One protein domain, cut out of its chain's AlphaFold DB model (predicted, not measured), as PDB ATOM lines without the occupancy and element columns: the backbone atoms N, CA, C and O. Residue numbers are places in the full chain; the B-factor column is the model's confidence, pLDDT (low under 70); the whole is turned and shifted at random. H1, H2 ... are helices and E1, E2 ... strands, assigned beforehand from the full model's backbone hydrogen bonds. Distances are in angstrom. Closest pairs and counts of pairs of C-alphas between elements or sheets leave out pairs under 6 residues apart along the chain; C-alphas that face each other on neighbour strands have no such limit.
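This is residues 164 to 296 of the 712 residues of an uncharacterized protein of viral metagenome (UniProt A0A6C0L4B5). What is the main picture? A flat slab of helices in two rough layers: H2, H3 and H4 zigzag through one, and H5, H6 and H1 past its kink make the other, with H5 crossing H3. A small hairpin, E1 and E2, sits near residues 165 to 174 of H1. What is printed? The printed part has 133 residues, mostly helix, with six named helices and two named strands, in the order H1 H2 H3 H4 E1 E2 H5 H6; the sheet, E1 - E2, is antiparallel. It is compact, with a radius of gyration of the C-alphas of 15.3 A and spans of 46 by 39 by 18 A.

Where is the sheet? E1 is residues 257 to 259, 6.5 A, and E2 residues 264 to 266, 6.9 A. Where are the helices? H1, residues 164 to 185, runs 27.1 A from C-alpha 164 at (190.242, 119.985, 198.481), with a kink of 74 degrees near residue 176. H2 is residues 188 to 202, H3 215 to 230, 23.3 A, and H4 241 to 253. H5 is residues 267 to 278, and H6, 284 to 295, ends at C-alpha 295 at (207.821, 93.792, 207.781).

How do E1 and E2 pair? This hairpin is antiparallel, with N 258 and O 265 2.9 A apart, within hydrogen-bond range. What touches what? H1 touches H4 at a steep tilt of 60 degrees, closest at the C-alphas of Ile 175 and Ala 248, 5.9 A. The hub H3 touches H2, closest at Ser 198 and Leu 221, C-alphas 6.5 A apart, H4, and, about perpendicular at 88 degrees, H5. H2 touches H6 with residues 196 to 201 alone, closest at the C-alphas of Ile 197 and Ile 284, 6.6 A. Are the helix backbones complete? Each O i to N i+4 pair is within hydrogen-bond range in H2, H4 and H6, against 10 of 18 in H1, 10 of 12 in H3 and 5 of 8 in H5.

How far does it reach? The two C-alphas farthest apart, of Ser 164 and Ser 208, are 47.5 A apart, and the printed part has no cut. Where is it less certain? The link from H2 to H3 is long, and pLDDT is under 70 at residues 208 to 209, 233, 259 to 263 and 296.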
ATOM      1  N   SER A 164     191.398 120.121 197.593       89.06
ATOM      2  CA  SER A 164     190.242 119.985 198.481       89.06
ATOM      3  C   SER A 164     189.659 118.570 198.457       89.06
ATOM      4  O   SER A 164     189.241 118.083 199.506       89.06
ATOM      5  N   LEU A 165     189.630 117.919 197.288       86.19
ATOM      6  CA  LEU A 165     189.193 116.527 197.140       86.19
ATOM      7  C   LEU A 165     190.221 115.552 197.721       86.19
ATOM      8  O   LEU A 165     189.843 114.613 198.414       86.19
ATOM      9  N   ARG A 166     191.512 115.798 197.484       85.56
ATOM     10  CA  ARG A 166     192.599 114.926 197.941       85.56
ATOM     11  C   ARG A 166     192.813 114.964 199.454       85.56
ATOM     12  O   ARG A 166     192.964 113.920 200.077       85.56
ATOM     13  N   TYR A 167     192.849 116.158 200.042       89.88
ATOM     14  CA  TYR A 167     193.256 116.351 201.437       89.88
ATOM     15  C   TYR A 167     192.114 116.747 202.368       89.88
ATOM     16  O   TYR A 167     192.284 116.661 203.578       89.88
ATOM     17  N   GLY A 168     190.954 117.169 201.855       88.75
ATOM     18  CA  GLY A 168     189.865 117.681 202.693       88.75
ATOM     19  C   GLY A 168     189.439 116.696 203.783       88.75
ATOM     20  O   GLY A 168     189.456 117.049 204.958       88.75
ATOM     21  N   GLN A 169     189.140 115.450 203.401       88.50
ATOM     22  CA  GLN A 169     188.753 114.406 204.355       88.50
ATOM     23  C   GLN A 169     189.917 113.984 205.269       88.50
ATOM     24  O   GLN A 169     189.714 113.823 206.470       88.50
ATOM     25  N   LEU A 170     191.150 113.888 204.744       90.56
ATOM     26  CA  LEU A 170     192.350 113.622 205.555       90.56
ATOM     27  C   LEU A 170     192.527 114.658 206.669       90.56
ATOM     28  O   LEU A 170     192.797 114.314 207.816       90.56
ATOM     29  N   LEU A 171     192.406 115.940 206.333       92.62
ATOM     30  CA  LEU A 171     192.612 117.030 207.279       92.62
ATOM     31  C   LEU A 171     191.533 117.017 208.367       92.62
ATOM     32  O   LEU A 171     191.867 117.148 209.543       92.62
ATOM     33  N   ASP A 172     190.273 116.792 207.990       89.50
ATOM     34  CA  ASP A 172     189.156 116.716 208.935       89.50
ATOM     35  C   ASP A 172     189.289 115.516 209.898       89.50
ATOM     36  O   ASP A 172     189.023 115.658 211.094       89.50
ATOM     37  N   GLU A 173     189.750 114.355 209.415       89.62
ATOM     38  CA  GLU A 173     189.900 113.141 210.231       89.62
ATOM     39  C   GLU A 173     191.166 113.135 211.102       89.62
ATOM     40  O   GLU A 173     191.116 112.726 212.266       89.62
ATOM     41  N   TYR A 174     192.310 113.578 210.570       91.69
ATOM     42  CA  TYR A 174     193.605 113.359 211.220       91.69
ATOM     43  C   TYR A 174     194.116 114.547 212.047       91.69
ATOM     44  O   TYR A 174     194.794 114.312 213.050       91.69
ATOM     45  N   ILE A 175     193.783 115.805 211.711       92.00
ATOM     46  CA  ILE A 175     194.200 116.973 212.522       92.00
ATOM     47  C   ILE A 175     193.798 116.828 214.003       92.00
ATOM     48  O   ILE A 175     194.633 117.119 214.864       92.00
ATOM     49  N   PRO A 176     192.585 116.348 214.351       89.19
ATOM     50  CA  PRO A 176     192.192 116.185 215.750       89.19
ATOM     51  C   PRO A 176     193.018 115.149 216.528       89.19
ATOM     52  O   PRO A 176     193.100 115.242 217.751       89.19
ATOM     53  N   ILE A 177     193.620 114.164 215.848       89.94
ATOM     54  CA  ILE A 177     194.254 112.995 216.485       89.94
ATOM     55  C   ILE A 177     195.776 112.928 216.320       89.94
ATOM     56  O   ILE A 177     196.426 112.180 217.046       89.94
ATOM     57  N   ILE A 178     196.369 113.698 215.401       92.31
ATOM     58  CA  ILE A 178     197.808 113.617 215.101       92.31
ATOM     59  C   ILE A 178     198.697 114.224 216.197       92.31
ATOM     60  O   ILE A 178     199.853 113.827 216.349       92.31
ATOM     61  N   GLY A 179     198.158 115.139 217.007       90.88
ATOM     62  CA  GLY A 179     198.917 115.905 218.000       90.88
ATOM     63  C   GLY A 179     199.796 115.064 218.942       90.88
ATOM     64  O   GLY A 179     201.002 115.302 218.983       90.88
ATOM     65  N   PRO A 180     199.255 114.045 219.642       91.19
ATOM     66  CA  PRO A 180     200.046 113.178 220.522       91.19
ATOM     67  C   PRO A 180     201.163 112.400 219.812       91.19
ATOM     68  O   PRO A 180     202.109 111.945 220.455       91.19
ATOM     69  N   ARG A 181     201.055 112.189 218.492       91.75
ATOM     70  CA  ARG A 181     202.097 111.520 217.703       91.75
ATOM     71  C   ARG A 181     203.229 112.481 217.364       91.75
ATOM     72  O   ARG A 181     204.386 112.115 217.545       91.75
ATOM     73  N   LEU A 182     202.900 113.702 216.941       93.38
ATOM     74  CA  LEU A 182     203.893 114.748 216.666       93.38
ATOM     75  C   LEU A 182     204.683 115.119 217.917       93.38
ATOM     76  O   LEU A 182     205.894 115.283 217.827       93.38
ATOM     77  N   GLU A 183     204.021 115.168 219.073       92.06
ATOM     78  CA  GLU A 183     204.666 115.403 220.369       92.06
ATOM     79  C   GLU A 183     205.827 114.434 220.605       92.06
ATOM     80  O   GLU A 183     206.959 114.868 220.798       92.06
ATOM     81  N   LYS A 184     205.577 113.125 220.471       91.19
ATOM     82  CA  LYS A 184     206.598 112.088 220.672       91.19
ATOM     83  C   LYS A 184     207.690 112.102 219.607       91.19
ATOM     84  O   LYS A 184     208.845 111.845 219.923       91.19
ATOM     85  N   LEU A 185     207.332 112.352 218.348       92.25
ATOM     86  CA  LEU A 185     208.287 112.334 217.237       92.25
ATOM     87  C   LEU A 185     209.203 113.565 217.226       92.25
ATOM     88  O   LEU A 185     210.312 113.476 216.711       92.25
ATOM     89  N   CYS A 186     208.766 114.692 217.793       91.12
ATOM     90  CA  CYS A 186     209.516 115.951 217.793       91.12
ATOM     91  C   CYS A 186     210.288 116.214 219.104       91.12
ATOM     92  O   CYS A 186     210.803 117.316 219.291       91.12
ATOM     93  N   GLU A 187     210.374 115.249 220.028       89.00
ATOM     94  CA  GLU A 187     211.307 115.341 221.163       89.00
ATOM     95  C   GLU A 187     212.762 115.259 220.668       89.00
ATOM     96  O   GLU A 187     213.074 114.505 219.749       89.00
ATOM     97  N   THR A 188     213.686 115.997 221.290       86.19
ATOM     98  CA  THR A 188     215.100 116.060 220.864       86.19
ATOM     99  C   THR A 188     215.755 114.675 220.803       86.19
ATOM    100  O   THR A 188     216.490 114.338 219.874       86.19
ATOM    101  N   GLU A 189     215.470 113.837 221.790       88.81
ATOM    102  CA  GLU A 189     215.954 112.468 221.909       88.81
ATOM    103  C   GLU A 189     215.304 111.543 220.872       88.81
ATOM    104  O   GLU A 189     215.959 110.634 220.357       88.81
ATOM    105  N   ALA A 190     214.047 111.808 220.499       89.88
ATOM    106  CA  ALA A 190     213.374 111.114 219.409       89.88
ATOM    107  C   ALA A 190     214.004 111.461 218.055       89.88
ATOM    108  O   ALA A 190     214.280 110.550 217.283       89.88
ATOM    109  N   VAL A 191     214.317 112.737 217.796       90.69
ATOM    110  CA  VAL A 191     215.018 113.182 216.575       90.69
ATOM    111  C   VAL A 191     216.355 112.457 216.422       90.69
ATOM    112  O   VAL A 191     216.632 111.865 215.379       90.69
ATOM    113  N   ASN A 192     217.159 112.415 217.487       89.62
ATOM    114  CA  ASN A 192     218.431 111.690 217.470       89.62
ATOM    115  C   ASN A 192     218.240 110.180 217.256       89.62
ATOM    116  O   ASN A 192     219.003 109.566 216.514       89.62
ATOM    117  N   SER A 193     217.223 109.582 217.881       93.31
ATOM    118  CA  SER A 193     216.914 108.155 217.729       93.31
ATOM    119  C   SER A 193     216.460 107.813 216.305       93.31
ATOM    120  O   SER A 193     216.940 106.838 215.737       93.31
ATOM    121  N   VAL A 194     215.591 108.628 215.696       94.50
ATOM    122  CA  VAL A 194     215.144 108.451 214.303       94.50
ATOM    123  C   VAL A 194     216.315 108.583 213.336       94.50
ATOM    124  O   VAL A 194     216.420 107.769 212.424       94.50
ATOM    125  N   ARG A 195     217.231 109.537 213.558       93.00
ATOM    126  CA  ARG A 195     218.443 109.671 212.737       93.00
ATOM    127  C   ARG A 195     219.290 108.395 212.765       93.00
ATOM    128  O   ARG A 195     219.633 107.886 211.706       93.00
ATOM    129  N   LEU A 196     219.551 107.843 213.954       91.25
ATOM    130  CA  LEU A 196     220.295 106.584 214.111       91.25
ATOM    131  C   LEU A 196     219.615 105.412 213.386       91.25
ATOM    132  O   LEU A 196     220.277 104.636 212.700       91.25
ATOM    133  N   ILE A 197     218.288 105.297 213.510       94.06
ATOM    134  CA  ILE A 197     217.506 104.263 212.816       94.06
ATOM    135  C   ILE A 197     217.598 104.460 211.299       94.06
ATOM    136  O   ILE A 197     217.842 103.503 210.571       94.06
ATOM    137  N   SER A 198     217.436 105.693 210.817       93.62
ATOM    138  CA  SER A 198     217.480 106.018 209.392       93.62
ATOM    139  C   SER A 198     218.847 105.743 208.772       93.62
ATOM    140  O   SER A 198     218.909 105.187 207.678       93.62
ATOM    141  N   GLU A 199     219.938 106.086 209.461       92.00
ATOM    142  CA  GLU A 199     221.303 105.772 209.025       92.00
ATOM    143  C   GLU A 199     221.499 104.255 208.901       92.00
ATOM    144  O   GLU A 199     221.938 103.775 207.855       92.00
ATOM    145  N   ALA A 200     221.094 103.485 209.917       89.88
ATOM    146  CA  ALA A 200     221.196 102.027 209.897       89.88
ATOM    147  C   ALA A 200     220.365 101.393 208.765       89.88
ATOM    148  O   ALA A 200     220.862 100.541 208.032       89.88
ATOM    149  N   VAL A 201     219.122 101.841 208.563       90.75
ATOM    150  CA  VAL A 201     218.244 101.355 207.482       90.75
ATOM    151  C   VAL A 201     218.807 101.713 206.103       90.75
ATOM    152  O   VAL A 201     218.780 100.883 205.193       90.75
ATOM    153  N   THR A 202     219.344 102.925 205.938       88.06
ATOM    154  CA  THR A 202     219.928 103.396 204.669       88.06
ATOM    155  C   THR A 202     221.181 102.609 204.300       88.06
ATOM    156  O   THR A 202     221.365 102.265 203.134       88.06
ATOM    157  N   ASN A 203     221.995 102.251 205.294       86.19
ATOM    158  CA  ASN A 203     223.182 101.416 205.116       86.19
ATOM    159  C   ASN A 203     222.857  99.925 204.905       86.19
ATOM    160  O   ASN A 203     223.771  99.122 204.745       86.19
ATOM    161  N   GLY A 204     221.576  99.536 204.918       81.25
ATOM    162  CA  GLY A 204     221.151  98.139 204.804       81.25
ATOM    163  C   GLY A 204     221.323  97.326 206.091       81.25
ATOM    164  O   GLY A 204     221.044  96.131 206.093       81.25
ATOM    165  N   GLY A 205     221.728  97.953 207.196       81.56
ATOM    166  CA  GLY A 205     221.912  97.324 208.495       81.56
ATOM    167  C   GLY A 205     223.093  97.896 209.277       81.56
ATOM    168  O   GLY A 205     223.543  99.020 209.062       81.56
ATOM    169  N   ILE A 206     223.592  97.087 210.203       79.31
ATOM    170  CA  ILE A 206     224.820  97.297 210.975       79.31
ATOM    171  C   ILE A 206     225.702  96.046 210.863       79.31
ATOM    172  O   ILE A 206     225.232  94.992 210.428       79.31
ATOM    173  N   ASP A 207     226.962  96.121 211.292       70.38
ATOM    174  CA  ASP A 207     227.903  94.989 211.208       70.38
ATOM    175  C   ASP A 207     227.359  93.698 211.849       70.38
ATOM    176  O   ASP A 207     227.612  92.603 211.350       70.38
ATOM    177  N   SER A 208     226.583  93.813 212.934       62.75
ATOM    178  CA  SER A 208     225.982  92.666 213.630       62.75
ATOM    179  C   SER A 208     224.644  92.192 213.046       62.75
ATOM    180  O   SER A 208     224.182  91.109 213.407       62.75
ATOM    181  N   TYR A 209     224.000  92.970 212.167       64.94
ATOM    182  CA  TYR A 209     222.675  92.645 211.636       64.94
ATOM    183  C   TYR A 209     222.371  93.361 210.315       64.94
ATOM    184  O   TYR A 209     222.270  94.586 210.273       64.94
ATOM    185  N   GLN A 210     222.166  92.586 209.252       83.00
ATOM    186  CA  GLN A 210     221.784  93.079 207.928       83.00
ATOM    187  C   GLN A 210     220.274  92.945 207.735       83.00
ATOM    188  O   GLN A 210     219.711  91.884 208.000       83.00
ATOM    189  N   MET A 211     219.628  94.023 207.294       83.69
ATOM    190  CA  MET A 211     218.187  94.059 207.077       83.69
ATOM    191  C   MET A 211     217.795  93.376 205.775       83.69
ATOM    192  O   MET A 211     218.411  93.571 204.728       83.69
ATOM    193  N   THR A 212     216.673  92.673 205.824       77.12
ATOM    194  CA  THR A 212     216.102  91.978 204.671       77.12
ATOM    195  C   THR A 212     215.217  92.909 203.839       77.12
ATOM    196  O   THR A 212     215.162  92.793 202.615       77.12
ATOM    197  N   ARG A 213     214.498  93.843 204.485       76.25
ATOM    198  CA  ARG A 213     213.498  94.712 203.827       76.25
ATOM    199  C   ARG A 213     213.639  96.188 204.206       76.25
ATOM    200  O   ARG A 213     212.654  96.843 204.550       76.25
ATOM    201  N   SER A 214     214.848  96.736 204.105       84.06
ATOM    202  CA  SER A 214     215.126  98.149 204.423       84.06
ATOM    203  C   SER A 214     214.205  99.134 203.678       84.06
ATOM    204  O   SER A 214     213.690 100.074 204.283       84.06
ATOM    205  N   GLU A 215     213.899  98.876 202.399       82.88
ATOM    206  CA  GLU A 215     213.014  99.713 201.566       82.88
ATOM    207  C   GLU A 215     211.602  99.905 202.146       82.88
ATOM    208  O   GLU A 215     210.986 100.949 201.941       82.88
ATOM    209  N   HIS A 216     211.080  98.932 202.905       85.12
ATOM    210  CA  HIS A 216     209.728  99.001 203.478       85.12
ATOM    211  C   HIS A 216     209.556 100.170 204.464       85.12
ATOM    212  O   HIS A 216     208.443 100.662 204.673       85.12
ATOM    213  N   TRP A 217     210.658 100.612 205.070       91.00
ATOM    214  CA  TRP A 217     210.667 101.599 206.145       91.00
ATOM    215  C   TRP A 217     211.124 102.987 205.700       91.00
ATOM    216  O   TRP A 217     210.856 103.960 206.404       91.00
ATOM    217  N   LYS A 218     211.768 103.107 204.533       90.44
ATOM    218  CA  LYS A 218     212.347 104.377 204.068       90.44
ATOM    219  C   LYS A 218     211.317 105.492 203.966       90.44
ATOM    220  O   LYS A 218     211.508 106.539 204.566       90.44
ATOM    221  N   SER A 219     210.185 105.241 203.310       90.25
ATOM    222  CA  SER A 219     209.180 106.288 203.085       90.25
ATOM    223  C   SER A 219     208.591 106.858 204.382       90.25
ATOM    224  O   SER A 219     208.364 108.063 204.459       90.25
ATOM    225  N   VAL A 220     208.352 106.030 205.410       94.75
ATOM    226  CA  VAL A 220     207.856 106.536 206.702       94.75
ATOM    227  C   VAL A 220     208.956 107.268 207.473       94.75
ATOM    228  O   VAL A 220     208.669 108.265 208.127       94.75
ATOM    229  N   LEU A 221     210.212 106.817 207.380       95.50
ATOM    230  CA  LEU A 221     211.352 107.496 208.001       95.50
ATOM    231  C   LEU A 221     211.601 108.863 207.357       95.50
ATOM    232  O   LEU A 221     211.722 109.844 208.080       95.50
ATOM    233  N   GLU A 222     211.583 108.950 206.026       94.81
ATOM    234  CA  GLU A 222     211.679 110.208 205.272       94.81
ATOM    235  C   GLU A 222     210.557 111.177 205.651       94.81
ATOM    236  O   GLU A 222     210.809 112.358 205.889       94.81
ATOM    237  N   TRP A 223     209.323 110.679 205.779       95.81
ATOM    238  CA  TRP A 223     208.192 111.490 206.227       95.81
ATOM    239  C   TRP A 223     208.392 112.028 207.653       95.81
ATOM    240  O   TRP A 223     208.210 113.223 207.891       95.81
ATOM    241  N   VAL A 224     208.817 111.182 208.601       96.19
ATOM    242  CA  VAL A 224     209.106 111.609 209.982       96.19
ATOM    243  C   VAL A 224     210.253 112.622 210.023       96.19
ATOM    244  O   VAL A 224     210.131 113.637 210.710       96.19
ATOM    245  N   ILE A 225     211.336 112.388 209.278       94.75
ATOM    246  CA  ILE A 225     212.485 113.300 209.196       94.75
ATOM    247  C   ILE A 225     212.050 114.650 208.624       94.75
ATOM    248  O   ILE A 225     212.350 115.680 209.221       94.75
ATOM    249  N   GLY A 226     211.261 114.666 207.546       94.19
ATOM    250  CA  GLY A 226     210.747 115.906 206.961       94.19
ATOM    251  C   GLY A 226     209.914 116.736 207.946       94.19
ATOM    252  O   GLY A 226     210.026 117.961 207.983       94.19
ATOM    253  N   ILE A 227     209.123 116.084 208.808       94.31
ATOM    254  CA  ILE A 227     208.400 116.752 209.903       94.31
ATOM    255  C   ILE A 227     209.379 117.327 210.935       94.31
ATOM    256  O   ILE A 227     209.234 118.481 211.342       94.31
ATOM    257  N   GLN A 228     210.376 116.547 211.361       93.38
ATOM    258  CA  GLN A 228     211.370 116.969 212.353       93.38
ATOM    259  C   GLN A 228     212.214 118.156 211.855       93.38
ATOM    260  O   GLN A 228     212.480 119.091 212.614       93.38
ATOM    261  N   GLU A 229     212.581 118.167 210.575       91.44
ATOM    262  CA  GLU A 229     213.297 119.271 209.929       91.44
ATOM    263  C   GLU A 229     212.432 120.531 209.811       91.44
ATOM    264  O   GLU A 229     212.913 121.639 210.072       91.44
ATOM    265  N   HIS A 230     211.140 120.379 209.495       89.88
ATOM    266  CA  HIS A 230     210.198 121.500 209.407       89.88
ATOM    267  C   HIS A 230     210.087 122.275 210.729       89.88
ATOM    268  O   HIS A 230     209.920 123.494 210.742       89.88
ATOM    269  N   VAL A 231     210.232 121.569 211.849       86.88
ATOM    270  CA  VAL A 231     210.170 122.114 213.208       86.88
ATOM    271  C   VAL A 231     211.446 122.873 213.621       86.88
ATOM    272  O   VAL A 231     211.418 123.649 214.578       86.88
ATOM    273  N   ARG A 232     212.566 122.705 212.900       77.50
ATOM    274  CA  ARG A 232     213.852 123.405 213.126       77.50
ATOM    275  C   ARG A 232     214.357 123.372 214.581       77.50
ATOM    276  O   ARG A 232     214.987 124.320 215.048       77.50
ATOM    277  N   GLY A 233     214.085 122.287 215.308       69.81
ATOM    278  CA  GLY A 233     214.556 122.088 216.685       69.81
ATOM    279  C   GLY A 233     213.723 122.761 217.786       69.81
ATOM    280  O   GLY A 233     214.120 122.723 218.951       69.81
ATOM    281  N   GLU A 234     212.569 123.356 217.467       82.81
ATOM    282  CA  GLU A 234     211.608 123.797 218.486       82.81
ATOM    283  C   GLU A 234     210.911 122.576 219.112       82.81
ATOM    284  O   GLU A 234     210.403 121.709 218.410       82.81
ATOM    285  N   THR A 235     210.845 122.471 220.441       82.12
ATOM    286  CA  THR A 235     210.135 121.337 221.054       82.12
ATOM    287  C   THR A 235     208.623 121.519 220.933       82.12
ATOM    288  O   THR A 235     208.093 122.601 221.196       82.12
ATOM    289  N   TYR A 236     207.911 120.445 220.581       87.00
ATOM    290  CA  TYR A 236     206.458 120.470 220.360       87.00
ATOM    291  C   TYR A 236     205.676 121.073 221.542       87.00
ATOM    292  O   TYR A 236     204.747 121.866 221.359       87.00
ATOM    293  N   ASP A 237     206.111 120.790 222.772       83.44
ATOM    294  CA  ASP A 237     205.508 121.334 223.991       83.44
ATOM    295  C   ASP A 237     205.621 122.853 224.116       83.44
ATOM    296  O   ASP A 237     204.720 123.495 224.657       83.44
ATOM    297  N   ARG A 238     206.693 123.443 223.584       85.62
ATOM    298  CA  ARG A 238     206.923 124.892 223.612       85.62
ATOM    299  C   ARG A 238     206.223 125.624 222.468       85.62
ATOM    300  O   ARG A 238     206.076 126.841 222.539       85.62
ATOM    301  N   MET A 239     205.739 124.904 221.454       89.75
ATOM    302  CA  MET A 239     204.997 125.499 220.346       89.75
ATOM    303  C   MET A 239     203.646 126.056 220.794       89.75
ATOM    304  O   MET A 239     202.907 125.429 221.562       89.75
ATOM    305  N   SER A 240     203.265 127.195 220.212       89.44
ATOM    306  CA  SER A 240     201.909 127.726 220.337       89.44
ATOM    307  C   SER A 240     200.877 126.777 219.706       89.44
ATOM    308  O   SER A 240     201.182 126.024 218.779       89.44
ATOM    309  N   LYS A 241     199.615 126.843 220.159       89.00
ATOM    310  CA  LYS A 241     198.517 126.045 219.574       89.00
ATOM    311  C   LYS A 241     198.387 126.251 218.057       89.00
ATOM    312  O   LYS A 241     198.135 125.290 217.341       89.00
ATOM    313  N   ALA A 242     198.598 127.479 217.576       90.12
ATOM    314  CA  ALA A 242     198.594 127.799 216.149       90.12
ATOM    315  C   ALA A 242     199.708 127.051 215.401       90.12
ATOM    316  O   ALA A 242     199.421 126.324 214.454       90.12
ATOM    317  N   LYS A 243     200.958 127.123 215.890       90.81
ATOM    318  CA  LYS A 243     202.097 126.383 215.317       90.81
ATOM    319  C   LYS A 243     201.857 124.873 215.272       90.81
ATOM    320  O   LYS A 243     202.165 124.252 214.263       90.81
ATOM    321  N   ARG A 244     201.252 124.290 216.313       92.44
ATOM    322  CA  ARG A 244     200.901 122.857 216.328       92.44
ATOM    323  C   ARG A 244     199.892 122.492 215.234       92.44
ATOM    324  O   ARG A 244     200.037 121.446 214.613       92.44
ATOM    325  N   ILE A 245     198.905 123.354 214.966       93.25
ATOM    326  CA  ILE A 245     197.962 123.160 213.851       93.25
ATOM    327  C   ILE A 245     198.687 123.297 212.510       93.25
ATOM    328  O   ILE A 245     198.496 122.449 211.647       93.25
ATOM    329  N   HIS A 246     199.549 124.303 212.339       92.94
ATOM    330  CA  HIS A 246     200.337 124.466 211.111       92.94
ATOM    331  C   HIS A 246     201.208 123.231 210.828       92.94
ATOM    332  O   HIS A 246     201.206 122.722 209.708       92.94
ATOM    333  N   LEU A 247     201.864 122.688 211.859       94.12
ATOM    334  CA  LEU A 247     202.639 121.451 211.764       94.12
ATOM    335  C   LEU A 247     201.758 120.239 211.437       94.12
ATOM    336  O   LEU A 247     202.152 119.407 210.629       94.12
ATOM    337  N   ALA A 248     200.564 120.137 212.025       94.75
ATOM    338  CA  ALA A 248     199.617 119.071 211.709       94.75
ATOM    339  C   ALA A 248     199.153 119.132 210.244       94.75
ATOM    340  O   ALA A 248     199.119 118.104 209.575       94.75
ATOM    341  N   VAL A 249     198.852 120.328 209.724       95.06
ATOM    342  CA  VAL A 249     198.510 120.516 208.305       95.06
ATOM    343  C   VAL A 249     199.688 120.105 207.423       95.06
ATOM    344  O   VAL A 249     199.491 119.364 206.463       95.06
ATOM    345  N   PHE A 250     200.914 120.511 207.764       95.25
ATOM    346  CA  PHE A 250     202.117 120.079 207.048       95.25
ATOM    347  C   PHE A 250     202.272 118.553 207.066       95.25
ATOM    348  O   PHE A 250     202.391 117.942 206.009       95.25
ATOM    349  N   ALA A 251     202.185 117.921 208.235       94.75
ATOM    350  CA  ALA A 251     202.345 116.479 208.391       94.75
ATOM    351  C   ALA A 251     201.299 115.670 207.607       94.75
ATOM    352  O   ALA A 251     201.653 114.667 207.013       94.75
ATOM    353  N   ILE A 252     200.033 116.104 207.577       94.31
ATOM    354  CA  ILE A 252     198.946 115.392 206.875       94.31
ATOM    355  C   ILE A 252     198.946 115.635 205.363       94.31
ATOM    356  O   ILE A 252     198.489 114.795 204.588       94.31
ATOM    357  N   THR A 253     199.429 116.797 204.929       92.50
ATOM    358  CA  THR A 253     199.556 117.111 203.496       92.50
ATOM    359  C   THR A 253     200.840 116.558 202.884       92.50
ATOM    360  O   THR A 253     200.972 116.533 201.661       92.50
ATOM    361  N   THR A 254     201.766 116.089 203.721       88.50
ATOM    362  CA  THR A 254     202.982 115.377 203.322       88.50
ATOM    363  C   THR A 254     202.820 113.882 203.577       88.50
ATOM    364  O   THR A 254     202.085 113.467 204.459       88.50
ATOM    365  N   GLY A 255     203.507 113.047 202.802       85.94
ATOM    366  CA  GLY A 255     203.420 111.592 202.942       85.94
ATOM    367  C   GLY A 255     202.334 110.939 202.086       85.94
ATOM    368  O   GLY A 255     201.583 111.574 201.340       85.94
ATOM    369  N   ARG A 256     202.316 109.613 202.148       88.88
ATOM    370  CA  ARG A 256     201.495 108.740 201.318       88.88
ATOM    371  C   ARG A 256     200.099 108.598 201.900       88.88
ATOM    372  O   ARG A 256     199.908 108.343 203.094       88.88
ATOM    373  N   SER A 257     199.125 108.696 201.010       86.25
ATOM    374  CA  SER A 257     197.717 108.485 201.300       86.25
ATOM    375  C   SER A 257     197.098 107.565 200.259       86.25
ATOM    376  O   SER A 257     197.456 107.616 199.084       86.25
ATOM    377  N   GLU A 258     196.165 106.738 200.712       80.38
ATOM    378  CA  GLU A 258     195.270 105.965 199.861       80.38
ATOM    379  C   GLU A 258     193.854 106.493 200.036       80.38
ATOM    380  O   GLU A 258     193.393 106.733 201.155       80.38
ATOM    381  N   VAL A 259     193.186 106.699 198.908       69.94
ATOM    382  CA  VAL A 259     191.804 107.161 198.841       69.94
ATOM    383  C   VAL A 259     191.022 106.079 198.112       69.94
ATOM    384  O   VAL A 259     191.203 105.890 196.910       69.94
ATOM    385  N   ASP A 260     190.175 105.365 198.844       65.38
ATOM    386  CA  ASP A 260     189.119 104.531 198.274       65.38
ATOM    387  C   ASP A 260     187.792 105.311 198.292       65.38
ATOM    388  O   ASP A 260     187.668 106.339 198.959       65.38
ATOM    389  N   ARG A 261     186.778 104.836 197.561       56.06
ATOM    390  CA  ARG A 261     185.475 105.502 197.385       56.06
ATOM    391  C   ARG A 261     184.777 105.866 198.702       56.06
ATOM    392  O   ARG A 261     183.968 106.789 198.699       56.06
ATOM    393  N   GLU A 262     185.083 105.165 199.795       59.41
ATOM    394  CA  GLU A 262     184.479 105.387 201.119       59.41
ATOM    395  C   GLU A 262     185.489 105.678 202.239       59.41
ATOM    396  O   GLU A 262     185.089 106.154 203.302       59.41
ATOM    397  N   THR A 263     186.783 105.400 202.047       67.31
ATOM    398  CA  THR A 263     187.774 105.505 203.130       67.31
ATOM    399  C   THR A 263     189.058 106.175 202.681       67.31
ATOM    400  O   THR A 263     189.561 105.948 201.584       67.31
ATOM    401  N   VAL A 264     189.600 107.006 203.569       77.19
ATOM    402  CA  VAL A 264     190.807 107.779 203.315       77.19
ATOM    403  C   VAL A 264     191.836 107.450 204.389       77.19
ATOM    404  O   VAL A 264     191.616 107.628 205.587       77.19
ATOM    405  N   VAL A 265     192.980 106.916 203.970       84.19
ATOM    406  CA  VAL A 265     194.000 106.398 204.880       84.19
ATOM    407  C   VAL A 265     195.319 107.110 204.656       84.19
ATOM    408  O   VAL A 265     195.893 107.055 203.574       84.19
ATOM    409  N   HIS A 266     195.856 107.712 205.716       88.38
ATOM    410  CA  HIS A 266     197.226 108.209 205.718       88.38
ATOM    411  C   HIS A 266     198.185 107.084 206.129       88.38
ATOM    412  O   HIS A 266     198.287 106.733 207.308       88.38
ATOM    413  N   LEU A 267     198.884 106.509 205.148       87.00
ATOM    414  CA  LEU A 267     199.724 105.322 205.330       87.00
ATOM    415  C   LEU A 267     200.897 105.599 206.271       87.00
ATOM    416  O   LEU A 267     201.092 104.862 207.236       87.00
ATOM    417  N   ASP A 268     201.622 106.698 206.052       92.12
ATOM    418  CA  ASP A 268     202.806 107.006 206.863       92.12
ATOM    419  C   ASP A 268     202.438 107.380 208.305       92.12
ATOM    420  O   ASP A 268     203.088 106.912 209.233       92.12
ATOM    421  N   TYR A 269     201.330 108.096 208.540       91.31
ATOM    422  CA  TYR A 269     200.822 108.327 209.897       91.31
ATOM    423  C   TYR A 269     200.471 107.022 210.627       91.31
ATOM    424  O   TYR A 269     200.728 106.906 211.834       91.31
ATOM    425  N   LYS A 270     199.875 106.042 209.926       85.25
ATOM    426  CA  LYS A 270     199.606 104.710 210.489       85.25
ATOM    427  C   LYS A 270     200.911 103.981 210.792       85.25
ATOM    428  O   LYS A 270     201.087 103.519 211.912       85.25
ATOM    429  N   GLN A 271     201.840 103.928 209.839       86.62
ATOM    430  CA  GLN A 271     203.118 103.231 209.995       86.62
ATOM    431  C   GLN A 271     204.020 103.894 211.053       86.62
ATOM    432  O   GLN A 271     204.765 103.201 211.747       86.62
ATOM    433  N   ALA A 272     203.905 105.208 211.257       90.69
ATOM    434  CA  ALA A 272     204.672 105.969 212.238       90.69
ATOM    435  C   ALA A 272     204.394 105.567 213.695       90.69
ATOM    436  O   ALA A 272     205.195 105.889 214.572       90.69
ATOM    437  N   SER A 273     203.312 104.830 213.988       86.62
ATOM    438  CA  SER A 273     203.149 104.231 215.319       86.62
ATOM    439  C   SER A 273     204.275 103.248 215.641       86.62
ATOM    440  O   SER A 273     204.747 103.233 216.771       86.62
ATOM    441  N   ASN A 274     204.752 102.492 214.645       88.56
ATOM    442  CA  ASN A 274     205.884 101.584 214.816       88.56
ATOM    443  C   ASN A 274     207.166 102.357 215.134       88.56
ATOM    444  O   ASN A 274     207.905 101.964 216.028       88.56
ATOM    445  N   ILE A 275     207.389 103.495 214.464       93.31
ATOM    446  CA  ILE A 275     208.556 104.345 214.732       93.31
ATOM    447  C   ILE A 275     208.566 104.781 216.195       93.31
ATOM    448  O   ILE A 275     209.588 104.632 216.853       93.31
ATOM    449  N   VAL A 276     207.422 105.231 216.725       89.81
ATOM    450  CA  VAL A 276     207.284 105.605 218.142       89.81
ATOM    451  C   VAL A 276     207.637 104.448 219.084       89.81
ATOM    452  O   VAL A 276     208.281 104.686 220.105       89.81
ATOM    453  N   ASP A 277     207.254 103.212 218.753       87.25
ATOM    454  CA  ASP A 277     207.618 102.038 219.555       87.25
ATOM    455  C   ASP A 277     209.138 101.811 219.554       87.25
ATOM    456  O   ASP A 277     209.740 101.566 220.607       87.25
ATOM    457  N   PHE A 278     209.773 101.956 218.386       91.75
ATOM    458  CA  PHE A 278     211.208 101.735 218.201       91.75
ATOM    459  C   PHE A 278     212.079 102.727 218.977       91.75
ATOM    460  O   PHE A 278     213.174 102.365 219.404       91.75
ATOM    461  N   LEU A 279     211.583 103.943 219.245       90.19
ATOM    462  CA  LEU A 279     212.323 104.980 219.979       90.19
ATOM    463  C   LEU A 279     212.744 104.567 221.393       90.19
ATOM    464  O   LEU A 279     213.612 105.212 221.974       90.19
ATOM    465  N   THR A 280     212.116 103.539 221.965       86.69
ATOM    466  CA  THR A 280     212.375 103.083 223.342       86.69
ATOM    467  C   THR A 280     213.025 101.703 223.415       86.69
ATOM    468  O   THR A 280     213.179 101.154 224.508       86.69
ATOM    469  N   LEU A 281     213.396 101.127 222.267       82.19
ATOM    470  CA  LEU A 281     214.115  99.859 222.227       82.19
ATOM    471  C   LEU A 281     215.572 100.041 222.694       82.19
ATOM    472  O   LEU A 281     216.155 101.111 222.517       82.19
ATOM    473  N   PRO A 282     216.171  99.003 223.307       77.56
ATOM    474  CA  PRO A 282     217.450  99.128 224.009       77.56
ATOM    475  C   PRO A 282     218.667  99.216 223.077       77.56
ATOM    476  O   PRO A 282     219.765  99.520 223.542       77.56
ATOM    477  N   SER A 283     218.512  98.900 221.788       81.25
ATOM    478  CA  SER A 283     219.603  98.973 220.815       81.25
ATOM    479  C   SER A 283     219.115  99.103 219.373       81.25
ATOM    480  O   SER A 283     218.004  98.664 219.066       81.25
ATOM    481  N   ILE A 284     219.970  99.629 218.486       85.50
ATOM    482  CA  ILE A 284     219.707  99.656 217.035       85.50
ATOM    483  C   ILE A 284     219.462  98.238 216.512       85.50
ATOM    484  O   ILE A 284     218.500  98.024 215.791       85.50
ATOM    485  N   GLU A 285     220.248  97.245 216.932       82.50
ATOM    486  CA  GLU A 285     220.046  95.850 216.517       82.50
ATOM    487  C   GLU A 285     218.644  95.332 216.868       82.50
ATOM    488  O   GLU A 285     217.980  94.709 216.039       82.50
ATOM    489  N   SER A 286     218.161  95.623 218.082       78.75
ATOM    490  CA  SER A 286     216.796  95.274 218.495       78.75
ATOM    491  C   SER A 286     215.747  95.967 217.630       78.75
ATOM    492  O   SER A 286     214.741  95.348 217.295       78.75
ATOM    493  N   VAL A 287     215.985  97.227 217.249       85.31
ATOM    494  CA  VAL A 287     215.110  97.961 216.328       85.31
ATOM    495  C   VAL A 287     215.087  97.293 214.959       85.31
ATOM    496  O   VAL A 287     214.005  96.981 214.472       85.31
ATOM    497  N   LEU A 288     216.246  97.017 214.355       86.81
ATOM    498  CA  LEU A 288     216.317  96.419 213.021       86.81
ATOM    499  C   LEU A 288     215.669  95.027 212.986       86.81
ATOM    500  O   LEU A 288     214.926  94.728 212.055       86.81
ATOM    501  N   ARG A 289     215.876  94.210 214.028       80.44
ATOM    502  CA  ARG A 289     215.203  92.910 214.172       80.44
ATOM    503  C   ARG A 289     213.693  93.048 214.268       80.44
ATOM    504  O   ARG A 289     212.974  92.305 213.609       80.44
ATOM    505  N   GLU A 290     213.201  93.981 215.077       81.19
ATOM    506  CA  GLU A 290     211.762  94.228 215.205       81.19
ATOM    507  C   GLU A 290     211.174  94.779 213.892       81.19
ATOM    508  O   GLU A 290     210.064  94.418 213.509       81.19
ATOM    509  N   MET A 291     211.928  95.601 213.158       86.69
ATOM    510  CA  MET A 291     211.552  96.131 211.844       86.69
ATOM    511  C   MET A 291     211.461  95.034 210.780       86.69
ATOM    512  O   MET A 291     210.461  94.962 210.065       86.69
ATOM    513  N   ASP A 292     212.448  94.146 210.681       82.31
ATOM    514  CA  ASP A 292     212.353  92.973 209.807       82.31
ATOM    515  C   ASP A 292     211.208  92.062 210.272       82.31
ATOM    516  O   ASP A 292     210.391  91.648 209.456       82.31
ATOM    517  N   THR A 293     211.034  91.873 211.585       75.56
ATOM    518  CA  THR A 293     209.945  91.051 212.133       75.56
ATOM    519  C   THR A 293     208.568  91.561 211.712       75.56
ATOM    520  O   THR A 293     207.749  90.790 211.214       75.56
ATOM    521  N   ARG A 294     208.317  92.866 211.878       75.31
ATOM    522  CA  ARG A 294     207.042  93.513 211.534       75.31
ATOM    523  C   ARG A 294     206.835  93.694 210.032       75.31
ATOM    524  O   ARG A 294     205.700  93.910 209.615       75.31
ATOM    525  N   SER A 295     207.902  93.647 209.236       73.31
ATOM    526  CA  SER A 295     207.821  93.792 207.781       73.31
ATOM    527  C   SER A 295     207.851  92.461 207.032       73.31
ATOM    528  O   SER A 295     207.507  92.448 205.857       73.31
ATOM    529  N   ASP A 296     208.221  91.342 207.651       64.06
ATOM    530  CA  ASP A 296     208.311  90.039 206.989       64.06
ATOM    531  C   ASP A 296     206.921  89.429 206.672       64.06
ATOM    532  O   ASP A 296     206.132  89.176 207.589       64.06
TER     533      ASP A 296